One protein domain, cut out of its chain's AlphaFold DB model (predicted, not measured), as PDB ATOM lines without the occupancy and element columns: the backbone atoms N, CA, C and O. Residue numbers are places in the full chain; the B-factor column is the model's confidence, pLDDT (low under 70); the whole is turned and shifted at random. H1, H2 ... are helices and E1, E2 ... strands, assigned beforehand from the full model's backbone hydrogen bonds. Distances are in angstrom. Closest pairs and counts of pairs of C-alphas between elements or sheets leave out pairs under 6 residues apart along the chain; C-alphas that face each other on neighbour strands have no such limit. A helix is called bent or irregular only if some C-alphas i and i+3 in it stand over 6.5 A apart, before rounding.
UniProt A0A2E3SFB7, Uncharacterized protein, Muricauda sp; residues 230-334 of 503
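AT A GLANCE: This is residues 230 to 334 of the 503 residues of an uncharacterized protein of Muricauda sp (UniProt A0A2E3SFB7). Look for a head of five helices with a long, thin arm, the hairpin of strands E1 and E2, sticking out of it and making much of the length. In the head the longest helix, H4, has H2 crossing it and H5 beside it, while H3 meets it at a corner and H1 sits at the end of H3. The printed part has 105 residues, with five named helices and two named strands in the order H1, H2, H3, H4, E1, E2, H5; the one sheet is E1 - E2, antiparallel, and the class is mostly helix. The whole is loose, with a radius of gyration of the C-alphas of 17.9 A and spans of 62 by 30 by 24 A.

IN THESE COORDINATES: Find C-alpha 231 at (137.865, 126.106, 46.197); there H1 begins and runs to residue 237. H2 covers residues 241 to 249 and is irregular, with C-alphas 244 and 247 7.4 A apart. H3 covers residues 252 to 263, 16.2 A long. H4 begins at C-alpha 269 at (138.694, 118.741, 35.733) and runs 26.8 A to residue 287. Then read E1, residues 300 to 305, 16.2 A, and E2, residues 312 to 317, 15.9 A. H5, residues 324 to 333, 14.8 A, ends at C-alpha 333 at (143.548, 106.690, 39.430).

HOW THE PARTS SIT: Start at H1, which touches residues 261 to 262 of H3, about perpendicular at 84 degrees; the closest C-alphas are those of Ser 231 and Asp 261, 5.6 A apart. H2 touches residues 276 to 283 of H4 at a steep tilt of 67 degrees, only just short of about perpendicular; the C-alphas of Ile 244 and Tyr 279 are closest, at 5.1 A. H3 and H4 touch only at the corner, closest at the C-alphas of Leu 263 and Phe 269, 5.1 A. H5 touches H4 at a shallow tilt of 11 degrees, opposite ways, with the C-alphas of His 277 and Leu 328 closest, at 6.4 A. In the hairpin of E1 and E2, N 302 and O 315 are 2.9 A apart and N 315 and O 302 2.8 A, both within hydrogen-bond range. In H3, H4 and H5 every O i to N i+4 pair is within hydrogen-bond range; in H1 2 of 3 are, and in H2 1 of 5, beside 5 of 6 O i to N i+3 pairs.

THE WHOLE: The two farthest C-alphas, those of Ser 267 and Glu 310, are 62.2 A apart. The printed part has no cut. The link from H4 to E1, residues 288 to 299, is long; in it residues 291 to 292 pair antiparallel with residues 322 to 323. The mean pLDDT of the printed part is 78.4, and it is under 70 at residues 230 to 239, 299 to 303 and 305 to 319.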
ATOM      1  N   GLY A 230     139.582 129.421  49.463       59.97
ATOM      2  CA  GLY A 230     138.451 128.547  49.140       59.97
ATOM      3  C   GLY A 230     138.558 127.938  47.735       59.97
ATOM      4  O   GLY A 230     139.263 128.461  46.873       59.97
ATOM      5  N   SER A 231     137.797 126.873  47.461       59.44
ATOM      6  CA  SER A 231     137.865 126.106  46.197       59.44
ATOM      7  C   SER A 231     137.701 126.945  44.919       59.44
ATOM      8  O   SER A 231     138.354 126.680  43.910       59.44
ATOM      9  N   LYS A 232     136.888 128.012  44.951       61.81
ATOM     10  CA  LYS A 232     136.735 128.945  43.816       61.81
ATOM     11  C   LYS A 232     137.992 129.775  43.542       61.81
ATOM     12  O   LYS A 232     138.317 130.022  42.386       61.81
ATOM     13  N   GLU A 233     138.694 130.202  44.586       66.06
ATOM     14  CA  GLU A 233     139.911 131.013  44.467       66.06
ATOM     15  C   GLU A 233     141.121 130.149  44.098       66.06
ATOM     16  O   GLU A 233     141.977 130.586  43.328       66.06
ATOM     17  N   LEU A 234     141.151 128.898  44.577       67.25
ATOM     18  CA  LEU A 234     142.147 127.898  44.187       67.25
ATOM     19  C   LEU A 234     142.108 127.617  42.680       67.25
ATOM     20  O   LEU A 234     143.161 127.525  42.056       67.25
ATOM     21  N   GLY A 235     140.918 127.564  42.070       66.00
ATOM     22  CA  GLY A 235     140.770 127.384  40.621       66.00
ATOM     23  C   GLY A 235     141.469 128.464  39.783       66.00
ATOM     24  O   GLY A 235     142.052 128.152  38.748       66.00
ATOM     25  N   HIS A 236     141.456 129.722  40.237       68.00
ATOM     26  CA  HIS A 236     142.162 130.821  39.570       68.00
ATOM     27  C   HIS A 236     143.669 130.794  39.845       68.00
ATOM     28  O   HIS A 236     144.457 130.976  38.921       68.00
ATOM     29  N   LEU A 237     144.074 130.514  41.088       65.75
ATOM     30  CA  LEU A 237     145.486 130.376  41.471       65.75
ATOM     31  C   LEU A 237     146.189 129.220  40.764       65.75
ATOM     32  O   LEU A 237     147.389 129.250  40.565       65.75
ATOM     33  N   PHE A 238     145.455 128.203  40.343       67.44
ATOM     34  CA  PHE A 238     146.002 127.072  39.604       67.44
ATOM     35  C   PHE A 238     146.419 127.417  38.167       67.44
ATOM     36  O   PHE A 238     147.170 126.683  37.513       67.44
ATOM     37  N   MET A 239     145.941 128.553  37.653       67.69
ATOM     38  CA  MET A 239     146.452 129.104  36.404       67.69
ATOM     39  C   MET A 239     147.834 129.740  36.577       67.69
ATOM     40  O   MET A 239     148.548 129.845  35.585       67.69
ATOM     41  N   ASP A 240     148.230 130.068  37.807       74.25
ATOM     42  CA  ASP A 240     149.569 130.535  38.146       74.25
ATOM     43  C   ASP A 240     150.596 129.400  38.016       74.25
ATOM     44  O   ASP A 240     150.301 128.235  38.297       74.25
ATOM     45  N   ASN A 241     151.812 129.731  37.585       74.50
ATOM     46  CA  ASN A 241     152.882 128.748  37.411       74.50
ATOM     47  C   ASN A 241     153.445 128.254  38.752       74.50
ATOM     48  O   ASN A 241     154.037 127.179  38.797       74.50
ATOM     49  N   SER A 242     153.233 128.984  39.856       80.38
ATOM     50  CA  SER A 242     153.775 128.652  41.186       80.38
ATOM     51  C   SER A 242     153.301 127.309  41.718       80.38
ATOM     52  O   SER A 242     153.928 126.716  42.599       80.38
ATOM     53  N   ILE A 243     152.232 126.785  41.132       80.69
ATOM     54  CA  ILE A 243     151.717 125.468  41.434       80.69
ATOM     55  C   ILE A 243     152.700 124.326  41.161       80.69
ATOM     56  O   ILE A 243     152.615 123.283  41.814       80.69
ATOM     57  N   ILE A 244     153.647 124.522  40.239       87.44
ATOM     58  CA  ILE A 244     154.682 123.528  39.951       87.44
ATOM     59  C   ILE A 244     155.441 123.124  41.218       87.44
ATOM     60  O   ILE A 244     155.852 121.980  41.341       87.44
ATOM     61  N   LEU A 245     155.541 124.020  42.205       90.94
ATOM     62  CA  LEU A 245     156.255 123.786  43.456       90.94
ATOM     63  C   LEU A 245     155.413 123.070  44.524       90.94
ATOM     64  O   LEU A 245     155.965 122.649  45.537       90.94
ATOM     65  N   LEU A 246     154.098 122.882  44.346       89.88
ATOM     66  CA  LEU A 246     153.257 122.267  45.386       89.88
ATOM     67  C   LEU A 246     153.786 120.920  45.925       89.88
ATOM     68  O   LEU A 246     153.728 120.755  47.147       89.88
ATOM     69  N   PRO A 247     154.314 119.988  45.099       91.75
ATOM     70  CA  PRO A 247     154.848 118.710  45.585       91.75
ATOM     71  C   PRO A 247     156.011 118.838  46.583       91.75
ATOM     72  O   PRO A 247     156.226 117.931  47.378       91.75
ATOM     73  N   ILE A 248     156.747 119.956  46.568       90.94
ATOM     74  CA  ILE A 248     157.866 120.217  47.491       90.94
ATOM     75  C   ILE A 248     157.507 121.219  48.602       90.94
ATOM     76  O   ILE A 248     158.285 121.425  49.531       90.94
ATOM     77  N   LEU A 249     156.326 121.846  48.548       90.19
ATOM     78  CA  LEU A 249     155.847 122.803  49.558       90.19
ATOM     79  C   LEU A 249     154.929 122.170  50.612       90.19
ATOM     80  O   LEU A 249     154.804 122.689  51.729       90.19
ATOM     81  N   PHE A 250     154.268 121.070  50.258       87.69
ATOM     82  CA  PHE A 250     153.294 120.376  51.090       87.69
ATOM     83  C   PHE A 250     153.639 118.898  51.206       87.69
ATOM     84  O   PHE A 250     154.135 118.292  50.264       87.69
ATOM     85  N   ASP A 251     153.322 118.309  52.356       87.69
ATOM     86  CA  ASP A 251     153.365 116.857  52.497       87.69
ATOM     87  C   ASP A 251     152.310 116.230  51.575       87.69
ATOM     88  O   ASP A 251     151.261 116.830  51.317       87.69
ATOM     89  N   PHE A 252     152.562 115.013  51.100       87.19
ATOM     90  CA  PHE A 252     151.748 114.382  50.057       87.19
ATOM     91  C   PHE A 252     150.253 114.316  50.377       87.19
ATOM     92  O   PHE A 252     149.431 114.594  49.509       87.19
ATOM     93  N   GLU A 253     149.873 114.036  51.623       86.88
ATOM     94  CA  GLU A 253     148.458 114.012  52.016       86.88
ATOM     95  C   GLU A 253     147.798 115.398  51.969       86.88
ATOM     96  O   GLU A 253     146.635 115.527  51.583       86.88
ATOM     97  N   VAL A 254     148.538 116.457  52.305       86.00
ATOM     98  CA  VAL A 254     148.034 117.835  52.206       86.00
ATOM     99  C   VAL A 254     147.951 118.260  50.743       86.00
ATOM    100  O   VAL A 254     146.957 118.855  50.323       86.00
ATOM    101  N   TRP A 255     148.954 117.889  49.950       89.69
ATOM    102  CA  TRP A 255     148.960 118.087  48.507       89.69
ATOM    103  C   TRP A 255     147.743 117.427  47.839       89.69
ATOM    104  O   TRP A 255     147.028 118.092  47.089       89.69
ATOM    105  N   LYS A 256     147.426 116.165  48.174       89.75
ATOM    106  CA  LYS A 256     146.246 115.455  47.648       89.75
ATOM    107  C   LYS A 256     144.955 116.222  47.903       89.75
ATOM    108  O   LYS A 256     144.141 116.358  46.993       89.75
ATOM    109  N   ARG A 257     144.763 116.735  49.122       85.62
ATOM    110  CA  ARG A 257     143.562 117.503  49.490       85.62
ATOM    111  C   ARG A 257     143.430 118.776  48.659       85.62
ATOM    112  O   ARG A 257     142.375 118.998  48.077       85.62
ATOM    113  N   LEU A 258     144.514 119.543  48.515       84.44
ATOM    114  CA  LEU A 258     144.528 120.748  47.677       84.44
ATOM    115  C   LEU A 258     144.180 120.437  46.215       84.44
ATOM    116  O   LEU A 258     143.409 121.160  45.583       84.44
ATOM    117  N   VAL A 259     144.719 119.339  45.682       86.50
ATOM    118  CA  VAL A 259     144.416 118.883  44.322       86.50
ATOM    119  C   VAL A 259     142.958 118.443  44.187       86.50
ATOM    120  O   VAL A 259     142.305 118.790  43.206       86.50
ATOM    121  N   LEU A 260     142.412 117.718  45.164       86.19
ATOM    122  CA  LEU A 260     141.000 117.338  45.169       86.19
ATOM    123  C   LEU A 260     140.089 118.566  45.200       86.19
ATOM    124  O   LEU A 260     139.159 118.639  44.400       86.19
ATOM    125  N   ASP A 261     140.386 119.537  46.066       80.56
ATOM    126  CA  ASP A 261     139.617 120.778  46.201       80.56
ATOM    127  C   ASP A 261     139.559 121.574  44.908       80.56
ATOM    128  O   ASP A 261     138.514 122.110  44.532       80.56
ATOM    129  N   LEU A 262     140.667 121.591  44.181       78.00
ATOM    130  CA  LEU A 262     140.728 122.179  42.861       78.00
ATOM    131  C   LEU A 262     139.873 121.420  41.837       78.00
ATOM    132  O   LEU A 262     139.102 122.006  41.070       78.00
ATOM    133  N   LEU A 263     140.035 120.100  41.800       80.50
ATOM    134  CA  LEU A 263     139.415 119.238  40.802       80.50
ATOM    135  C   LEU A 263     137.890 119.115  40.986       80.50
ATOM    136  O   LEU A 263     137.209 118.629  40.081       80.50
ATOM    137  N   GLN A 264     137.325 119.641  42.083       77.56
ATOM    138  CA  GLN A 264     135.876 119.784  42.298       77.56
ATOM    139  C   GLN A 264     135.156 120.499  41.152       77.56
ATOM    140  O   GLN A 264     133.984 120.211  40.877       77.56
ATOM    141  N   ASN A 265     135.825 121.426  40.460       72.81
ATOM    142  CA  ASN A 265     135.225 122.081  39.309       72.81
ATOM    143  C   ASN A 265     135.203 121.142  38.088       72.81
ATOM    144  O   ASN A 265     136.123 121.093  37.269       72.81
ATOM    145  N   LYS A 266     134.070 120.452  37.925       73.25
ATOM    146  CA  LYS A 266     133.812 119.483  36.847       73.25
ATOM    147  C   LYS A 266     134.008 120.026  35.427       73.25
ATOM    148  O   LYS A 266     134.165 119.210  34.516       73.25
ATOM    149  N   SER A 267     133.957 121.347  35.225       72.00
ATOM    150  CA  SER A 267     134.151 121.969  33.906       72.00
ATOM    151  C   SER A 267     135.618 121.984  33.468       72.00
ATOM    152  O   SER A 267     135.897 121.799  32.289       72.00
ATOM    153  N   ILE A 268     136.549 122.114  34.416       73.19
ATOM    154  CA  ILE A 268     137.993 122.205  34.150       73.19
ATOM    155  C   ILE A 268     138.769 120.964  34.603       73.19
ATOM    156  O   ILE A 268     139.978 120.916  34.411       73.19
ATOM    157  N   PHE A 269     138.091 119.952  35.158       79.38
ATOM    158  CA  PHE A 269     138.694 118.741  35.733       79.38
ATOM    159  C   PHE A 269     139.817 118.133  34.878       79.38
ATOM    160  O   PHE A 269     140.932 117.973  35.361       79.38
ATOM    161  N   HIS A 270     139.542 117.817  33.607       79.50
ATOM    162  CA  HIS A 270     140.535 117.174  32.742       79.50
ATOM    163  C   HIS A 270     141.719 118.096  32.445       79.50
ATOM    164  O   HIS A 270     142.859 117.661  32.539       79.50
ATOM    165  N   ILE A 271     141.454 119.373  32.157       78.38
ATOM    166  CA  ILE A 271     142.496 120.366  31.862       78.38
ATOM    167  C   ILE A 271     143.401 120.546  33.082       78.38
ATOM    168  O   ILE A 271     144.621 120.473  32.965       78.38
ATOM    169  N   ALA A 272     142.804 120.721  34.259       77.25
ATOM    170  CA  ALA A 272     143.525 120.858  35.510       77.25
ATOM    171  C   ALA A 272     144.349 119.604  35.814       77.25
ATOM    172  O   ALA A 272     145.556 119.714  35.996       77.25
ATOM    173  N   LYS A 273     143.742 118.411  35.775       84.38
ATOM    174  CA  LYS A 273     144.424 117.126  36.005       84.38
ATOM    175  C   LYS A 273     145.630 116.945  35.077       84.38
ATOM    176  O   LYS A 273     146.715 116.624  35.556       84.38
ATOM    177  N   THR A 274     145.469 117.196  33.776       82.44
ATOM    178  CA  THR A 274     146.570 117.131  32.801       82.44
ATOM    179  C   THR A 274     147.664 118.146  33.121       82.44
ATOM    180  O   THR A 274     148.841 117.809  33.061       82.44
ATOM    181  N   LYS A 275     147.298 119.366  33.524       81.69
ATOM    182  CA  LYS A 275     148.258 120.402  33.913       81.69
ATOM    183  C   LYS A 275     149.081 119.993  35.145       81.69
ATOM    184  O   LYS A 275     150.297 120.119  35.102       81.69
ATOM    185  N   ILE A 276     148.462 119.433  36.196       88.25
ATOM    186  CA  ILE A 276     149.200 118.912  37.374       88.25
ATOM    187  C   ILE A 276     150.180 117.827  36.948       88.25
ATOM    188  O   ILE A 276     151.335 117.828  37.361       88.25
ATOM    189  N   HIS A 277     149.711 116.902  36.113       88.94
ATOM    190  CA  HIS A 277     150.529 115.806  35.621       88.94
ATOM    191  C   HIS A 277     151.758 116.317  34.853       88.94
ATOM    192  O   HIS A 277     152.863 115.817  35.053       88.94
ATOM    193  N   LEU A 278     151.595 117.333  33.999       85.44
ATOM    194  CA  LEU A 278     152.713 117.974  33.302       85.44
ATOM    195  C   LEU A 278     153.676 118.643  34.286       85.44
ATOM    196  O   LEU A 278     154.876 118.406  34.199       85.44
ATOM    197  N   TYR A 279     153.155 119.387  35.260       88.50
ATOM    198  CA  TYR A 279     153.974 120.088  36.243       88.50
ATOM    199  C   TYR A 279     154.776 119.170  37.160       88.50
ATOM    200  O   TYR A 279     155.913 119.496  37.472       88.50
ATOM    201  N   ILE A 280     154.248 118.009  37.556       91.56
ATOM    202  CA  ILE A 280     155.036 117.033  38.325       91.56
ATOM    203  C   ILE A 280     156.235 116.555  37.499       91.56
ATOM    204  O   ILE A 280     157.356 116.551  37.997       91.56
ATOM    205  N   ASN A 281     156.017 116.205  36.229       87.50
ATOM    206  CA  ASN A 281     157.097 115.764  35.342       87.50
ATOM    207  C   ASN A 281     158.113 116.877  35.061       87.50
ATOM    208  O   ASN A 281     159.311 116.621  34.957       87.50
ATOM    209  N   GLU A 282     157.637 118.109  34.902       87.81
ATOM    210  CA  GLU A 282     158.485 119.279  34.707       87.81
ATOM    211  C   GLU A 282     159.321 119.567  35.957       87.81
ATOM    212  O   GLU A 282     160.531 119.733  35.844       87.81
ATOM    213  N   LEU A 283     158.720 119.506  37.149       90.69
ATOM    214  CA  LEU A 283     159.425 119.668  38.418       90.69
ATOM    215  C   LEU A 283     160.529 118.619  38.590       90.69
ATOM    216  O   LEU A 283     161.651 118.976  38.934       90.69
ATOM    217  N   THR A 284     160.249 117.345  38.294       89.19
ATOM    218  CA  THR A 284     161.259 116.271  38.313       89.19
ATOM    219  C   THR A 284     162.448 116.606  37.409       89.19
ATOM    220  O   THR A 284     163.596 116.425  37.807       89.19
ATOM    221  N   LYS A 285     162.201 117.141  36.205       86.38
ATOM    222  CA  LYS A 285     163.269 117.542  35.273       86.38
ATOM    223  C   LYS A 285     164.050 118.760  35.761       86.38
ATOM    224  O   LYS A 285     165.271 118.772  35.635       86.38
ATOM    225  N   LEU A 286     163.354 119.765  36.294       85.06
ATOM    226  CA  LEU A 286     163.956 121.008  36.779       85.06
ATOM    227  C   LEU A 286     164.832 120.767  38.012       85.06
ATOM    228  O   LEU A 286     165.923 121.321  38.095       85.06
ATOM    229  N   LEU A 287     164.382 119.917  38.938       83.50
ATOM    230  CA  LEU A 287     165.139 119.579  40.144       83.50
ATOM    231  C   LEU A 287     166.181 118.480  39.912       83.50
ATOM    232  O   LEU A 287     167.122 118.377  40.689       83.50
ATOM    233  N   ARG A 288     166.029 117.666  38.855       83.06
ATOM    234  CA  ARG A 288     166.805 116.432  38.627       83.06
ATOM    235  C   ARG A 288     166.715 115.455  39.813       83.06
ATOM    236  O   ARG A 288     167.662 114.728  40.096       83.06
ATOM    237  N   GLU A 289     165.563 115.422  40.487       82.50
ATOM    238  CA  GLU A 289     165.301 114.574  41.657       82.50
ATOM    239  C   GLU A 289     164.090 113.663  41.447       82.50
ATOM    240  O   GLU A 289     163.053 114.082  40.933       82.50
ATOM    241  N   GLU A 290     164.198 112.421  41.922       85.19
ATOM    242  CA  GLU A 290     163.116 111.428  41.872       85.19
ATOM    243  C   GLU A 290     162.200 111.470  43.106       85.19
ATOM    244  O   GLU A 290     161.082 110.953  43.076       85.19
ATOM    245  N   PHE A 291     162.653 112.092  44.197       86.94
ATOM    246  CA  PHE A 291     161.950 112.117  45.476       86.94
ATOM    247  C   PHE A 291     161.683 113.544  45.932       86.94
ATOM    248  O   PHE A 291     162.604 114.344  46.048       86.94
ATOM    249  N   PHE A 292     160.438 113.829  46.304       88.25
ATOM    250  CA  PHE A 292     160.038 115.123  46.842       88.25
ATOM    251  C   PHE A 292     159.828 115.058  48.351       88.25
ATOM    252  O   PHE A 292     159.360 114.056  48.893       88.25
ATOM    253  N   SER A 293     160.170 116.146  49.036       85.44
ATOM    254  CA  SER A 293     159.899 116.336  50.461       85.44
ATOM    255  C   SER A 293     159.576 117.798  50.736       85.44
ATOM    256  O   SER A 293     159.947 118.683  49.966       85.44
ATOM    257  N   ASN A 294     158.877 118.053  51.837       88.19
ATOM    258  CA  ASN A 294     158.456 119.393  52.200       88.19
ATOM    259  C   ASN A 294     159.645 120.251  52.665       88.19
ATOM    260  O   ASN A 294     160.106 120.156  53.805       88.19
ATOM    261  N   ILE A 295     160.098 121.143  51.783       85.31
ATOM    262  CA  ILE A 295     161.295 121.978  51.970       85.31
ATOM    263  C   ILE A 295     161.108 123.072  53.029       85.31
ATOM    264  O   ILE A 295     162.075 123.694  53.471       85.31
ATOM    265  N   THR A 296     159.863 123.326  53.450       84.12
ATOM    266  CA  THR A 296     159.544 124.352  54.456       84.12
ATOM    267  C   THR A 296     159.727 123.869  55.896       84.12
ATOM    268  O   THR A 296     159.725 124.697  56.812       84.12
ATOM    269  N   VAL A 297     159.887 122.557  56.102       80.38
ATOM    270  CA  VAL A 297     160.014 121.930  57.423       80.38
ATOM    271  C   VAL A 297     161.483 121.832  57.827       80.38
ATOM    272  O   VAL A 297     162.341 121.397  57.061       80.38
ATOM    273  N   GLU A 298     161.780 122.245  59.056       71.69
ATOM    274  CA  GLU A 298     163.116 122.125  59.633       71.69
ATOM    275  C   GLU A 298     163.421 120.690  60.056       71.69
ATOM    276  O   GLU A 298     162.595 120.028  60.688       71.69
ATOM    277  N   ARG A 299     164.642 120.231  59.748       67.69
ATOM    278  CA  ARG A 299     165.186 119.020  60.364       67.69
ATOM    279  C   ARG A 299     165.322 119.278  61.856       67.69
ATOM    280  O   ARG A 299     165.910 120.282  62.254       67.69
ATOM    281  N   ARG A 300     164.778 118.380  62.669       69.06
ATOM    282  CA  ARG A 300     164.892 118.463  64.125       69.06
ATOM    283  C   ARG A 300     165.779 117.337  64.608       69.06
ATOM    284  O   ARG A 300     165.537 116.180  64.272       69.06
ATOM    285  N   SER A 301     166.791 117.687  65.387       63.31
ATOM    286  CA  SER A 301     167.706 116.723  65.983       63.31
ATOM    287  C   SER A 301     167.564 116.764  67.496       63.31
ATOM    288  O   SER A 301     167.543 117.841  68.088       63.31
ATOM    289  N   TYR A 302     167.466 115.592  68.115       66.00
ATOM    290  CA  TYR A 302     167.345 115.444  69.562       66.00
ATOM    291  C   TYR A 302     168.406 114.460  70.050       66.00
ATOM    292  O   TYR A 302     168.708 113.479  69.369       66.00
ATOM    293  N   LEU A 303     168.979 114.722  71.224       60.62
ATOM    294  CA  LEU A 303     169.869 113.774  71.884       60.62
ATOM    295  C   LEU A 303     169.016 112.702  72.559       60.62
ATOM    296  O   LEU A 303     168.230 113.002  73.454       60.62
ATOM    297  N   VAL A 304     169.180 111.459  72.120       72.06
ATOM    298  CA  VAL A 304     168.518 110.287  72.691       72.06
ATOM    299  C   VAL A 304     169.585 109.443  73.377       72.06
ATOM    300  O   VAL A 304     170.676 109.256  72.842       72.06
ATOM    301  N   ARG A 305     169.298 108.947  74.581       67.00
ATOM    302  CA  ARG A 305     170.151 107.972  75.270       67.00
ATOM    303  C   ARG A 305     169.533 106.594  75.081       67.00
ATOM    304  O   ARG A 305     168.335 106.439  75.288       67.00
ATOM    305  N   ARG A 306     170.330 105.610  74.663       51.59
ATOM    306  CA  ARG A 306     169.902 104.203  74.665       51.59
ATOM    307  C   ARG A 306     169.959 103.709  76.105       51.59
ATOM    308  O   ARG A 306     170.962 103.956  76.774       51.59
ATOM    309  N   GLU A 307     168.916 103.010  76.545       54.28
ATOM    310  CA  GLU A 307     168.815 102.447  77.903       54.28
ATOM    311  C   GLU A 307     170.005 101.540  78.258       54.28
ATOM    312  O   GLU A 307     170.387 101.452  79.418       54.28
ATOM    313  N   GLU A 308     170.644 100.925  77.259       53.69
ATOM    314  CA  GLU A 308     171.726  99.955  77.458       53.69
ATOM    315  C   GLU A 308     173.139 100.556  77.476       53.69
ATOM    316  O   GLU A 308     174.059  99.913  77.975       53.69
ATOM    317  N   SER A 309     173.357 101.748  76.907       57.03
ATOM    318  CA  SER A 309     174.719 102.236  76.642       57.03
ATOM    319  C   SER A 309     175.088 103.557  77.306       57.03
ATOM    320  O   SER A 309     176.253 103.923  77.215       57.03
ATOM    321  N   GLU A 310     174.151 104.288  77.927       54.59
ATOM    322  CA  GLU A 310     174.298 105.662  78.476       54.59
ATOM    323  C   GLU A 310     174.889 106.728  77.521       54.59
ATOM    324  O   GLU A 310     174.787 107.928  77.787       54.59
ATOM    325  N   ILE A 311     175.446 106.331  76.375       60.03
ATOM    326  CA  ILE A 311     176.037 107.198  75.365       60.03
ATOM    327  C   ILE A 311     174.898 107.929  74.646       60.03
ATOM    328  O   ILE A 311     174.051 107.284  74.013       60.03
ATOM    329  N   PRO A 312     174.853 109.269  74.720       60.03
ATOM    330  CA  PRO A 312     173.883 110.043  73.970       60.03
ATOM    331  C   PRO A 312     174.225 109.986  72.477       60.03
ATOM    332  O   PRO A 312     175.362 110.233  72.080       60.03
ATOM    333  N   PHE A 313     173.232 109.696  71.640       63.88
ATOM    334  CA  PHE A 313     173.347 109.760  70.185       63.88
ATOM    335  C   PHE A 313     172.297 110.712  69.606       63.88
ATOM    336  O   PHE A 313     171.227 110.932  70.175       63.88
ATOM    337  N   LEU A 314     172.622 111.325  68.472       58.81
ATOM    338  CA  LEU A 314     171.789 112.341  67.836       58.81
ATOM    339  C   LEU A 314     170.756 111.684  66.904       58.81
ATOM    340  O   LEU A 314     171.118 111.166  65.847       58.81
ATOM    341  N   LYS A 315     169.466 111.730  67.254       64.19
ATOM    342  CA  LYS A 315     168.364 111.287  66.381       64.19
ATOM    343  C   LYS A 315     167.876 112.481  65.561       64.19
ATOM    344  O   LYS A 315     167.351 113.438  66.125       64.19
ATOM    345  N   THR A 316     168.067 112.438  64.241       59.66
ATOM    346  CA  THR A 316     167.652 113.511  63.319       59.66
ATOM    347  C   THR A 316     166.400 113.101  62.555       59.66
ATOM    348  O   THR A 316     166.421 112.134  61.797       59.66
ATOM    349  N   TYR A 317     165.316 113.856  62.721       68.81
ATOM    350  CA  TYR A 317     164.071 113.685  61.979       68.81
ATOM    351  C   TYR A 317     164.067 114.588  60.746       68.81
ATOM    352  O   TYR A 317     164.262 115.802  60.846       68.81
ATOM    353  N   SER A 318     163.825 113.985  59.583       61.97
ATOM    354  CA  SER A 318     163.632 114.676  58.304       61.97
ATOM    355  C   SER A 318     162.212 114.427  57.785       61.97
ATOM    356  O   SER A 318     161.654 113.366  58.075       61.97
ATOM    357  N   PRO A 319     161.617 115.369  57.031       69.56
ATOM    358  CA  PRO A 319     160.323 115.141  56.395       69.56
ATOM    359  C   PRO A 319     160.384 113.918  55.460       69.56
ATOM    360  O   PRO A 319     161.432 113.672  54.851       69.56
ATOM    361  N   PRO A 320     159.289 113.144  55.351       76.00
ATOM    362  CA  PRO A 320     159.257 111.954  54.513       76.00
ATOM    363  C   PRO A 320     159.504 112.328  53.050       76.00
ATOM    364  O   PRO A 320     158.982 113.324  52.545       76.00
ATOM    365  N   LYS A 321     160.320 111.515  52.382       83.88
ATOM    366  CA  LYS A 321     160.590 111.612  50.948       83.88
ATOM    367  C   LYS A 321     159.629 110.700  50.202       83.88
ATOM    368  O   LYS A 321     159.493 109.538  50.568       83.88
ATOM    369  N   ILE A 322     158.984 111.223  49.167       87.19
ATOM    370  CA  ILE A 322     157.976 110.501  48.388       87.19
ATOM    371  C   ILE A 322     158.390 110.511  46.929       87.19
ATOM    372  O   ILE A 322     158.716 111.563  46.378       87.19
ATOM    373  N   HIS A 323     158.389 109.334  46.314       92.19
ATOM    374  CA  HIS A 323     158.790 109.183  44.925       92.19
ATOM    375  C   HIS A 323     157.777 109.874  43.997       92.19
ATOM    376  O   HIS A 323     156.565 109.739  44.182       92.19
ATOM    377  N   TYR A 324     158.241 110.601  42.976       90.31
ATOM    378  CA  TYR A 324     157.366 111.405  42.107       90.31
ATOM    379  C   TYR A 324     156.271 110.565  41.414       90.31
ATOM    380  O   TYR A 324     155.153 111.040  41.203       90.31
ATOM    381  N   SER A 325     156.552 109.291  41.115       90.19
ATOM    382  CA  SER A 325     155.576 108.368  40.516       90.19
ATOM    383  C   SER A 325     154.370 108.080  41.419       90.19
ATOM    384  O   SER A 325     153.299 107.741  40.912       90.19
ATOM    385  N   GLU A 326     154.478 108.251  42.740       90.12
ATOM    386  CA  GLU A 326     153.326 108.137  43.639       90.12
ATOM    387  C   GLU A 326     152.311 109.257  43.385       90.12
ATOM    388  O   GLU A 326     151.104 109.008  43.368       90.12
ATOM    389  N   TYR A 327     152.786 110.471  43.090       92.94
ATOM    390  CA  TYR A 327     151.930 111.599  42.720       92.94
ATOM    391  C   TYR A 327     151.211 111.335  41.394       92.94
ATOM    392  O   TYR A 327     149.999 111.544  41.292       92.94
ATOM    393  N   LEU A 328     151.944 110.835  40.394       90.81
ATOM    394  CA  LEU A 328     151.397 110.516  39.074       90.81
ATOM    395  C   LEU A 328     150.391 109.364  39.144       90.81
ATOM    396  O   LEU A 328     149.260 109.512  38.691       90.81
ATOM    397  N   SER A 329     150.754 108.254  39.787       91.25
ATOM    398  CA  SER A 329     149.884 107.077  39.900       91.25
ATOM    399  C   SER A 329     148.606 107.364  40.691       91.25
ATOM    400  O   SER A 329     147.543 106.825  40.370       91.25
ATOM    401  N   TRP A 330     148.668 108.231  41.706       93.31
ATOM    402  CA  TRP A 330     147.476 108.691  42.413       93.31
ATOM    403  C   TRP A 330     146.591 109.573  41.520       93.31
ATOM    404  O   TRP A 330     145.380 109.353  41.460       93.31
ATOM    405  N   LEU A 331     147.179 110.523  40.780       90.12
ATOM    406  CA  LEU A 331     146.444 111.351  39.819       90.12
ATOM    407  C   LEU A 331     145.782 110.511  38.731       90.12
ATOM    408  O   LEU A 331     144.629 110.753  38.391       90.12
ATOM    409  N   GLU A 332     146.470 109.525  38.170       87.94
ATOM    410  CA  GLU A 332     145.929 108.666  37.115       87.94
ATOM    411  C   GLU A 332     144.660 107.946  37.573       87.94
ATOM    412  O   GLU A 332     143.650 108.002  36.867       87.94
ATOM    413  N   LYS A 333     144.673 107.400  38.797       87.75
ATOM    414  CA  LYS A 333     143.548 106.690  39.430       87.75
ATOM    415  C   LYS A 333     142.345 107.583  39.772       87.75
ATOM    416  O   LYS A 333     141.272 107.060  40.069       87.75
ATOM    417  N   LEU A 334     142.488 108.911  39.738       85.25
ATOM    418  CA  LEU A 334     141.381 109.838  39.987       85.25
ATOM    419  C   LEU A 334     140.397 109.881  38.816       85.25
ATOM    420  O   LEU A 334     140.748 110.318  37.716       85.25
TER     421      LEU A 334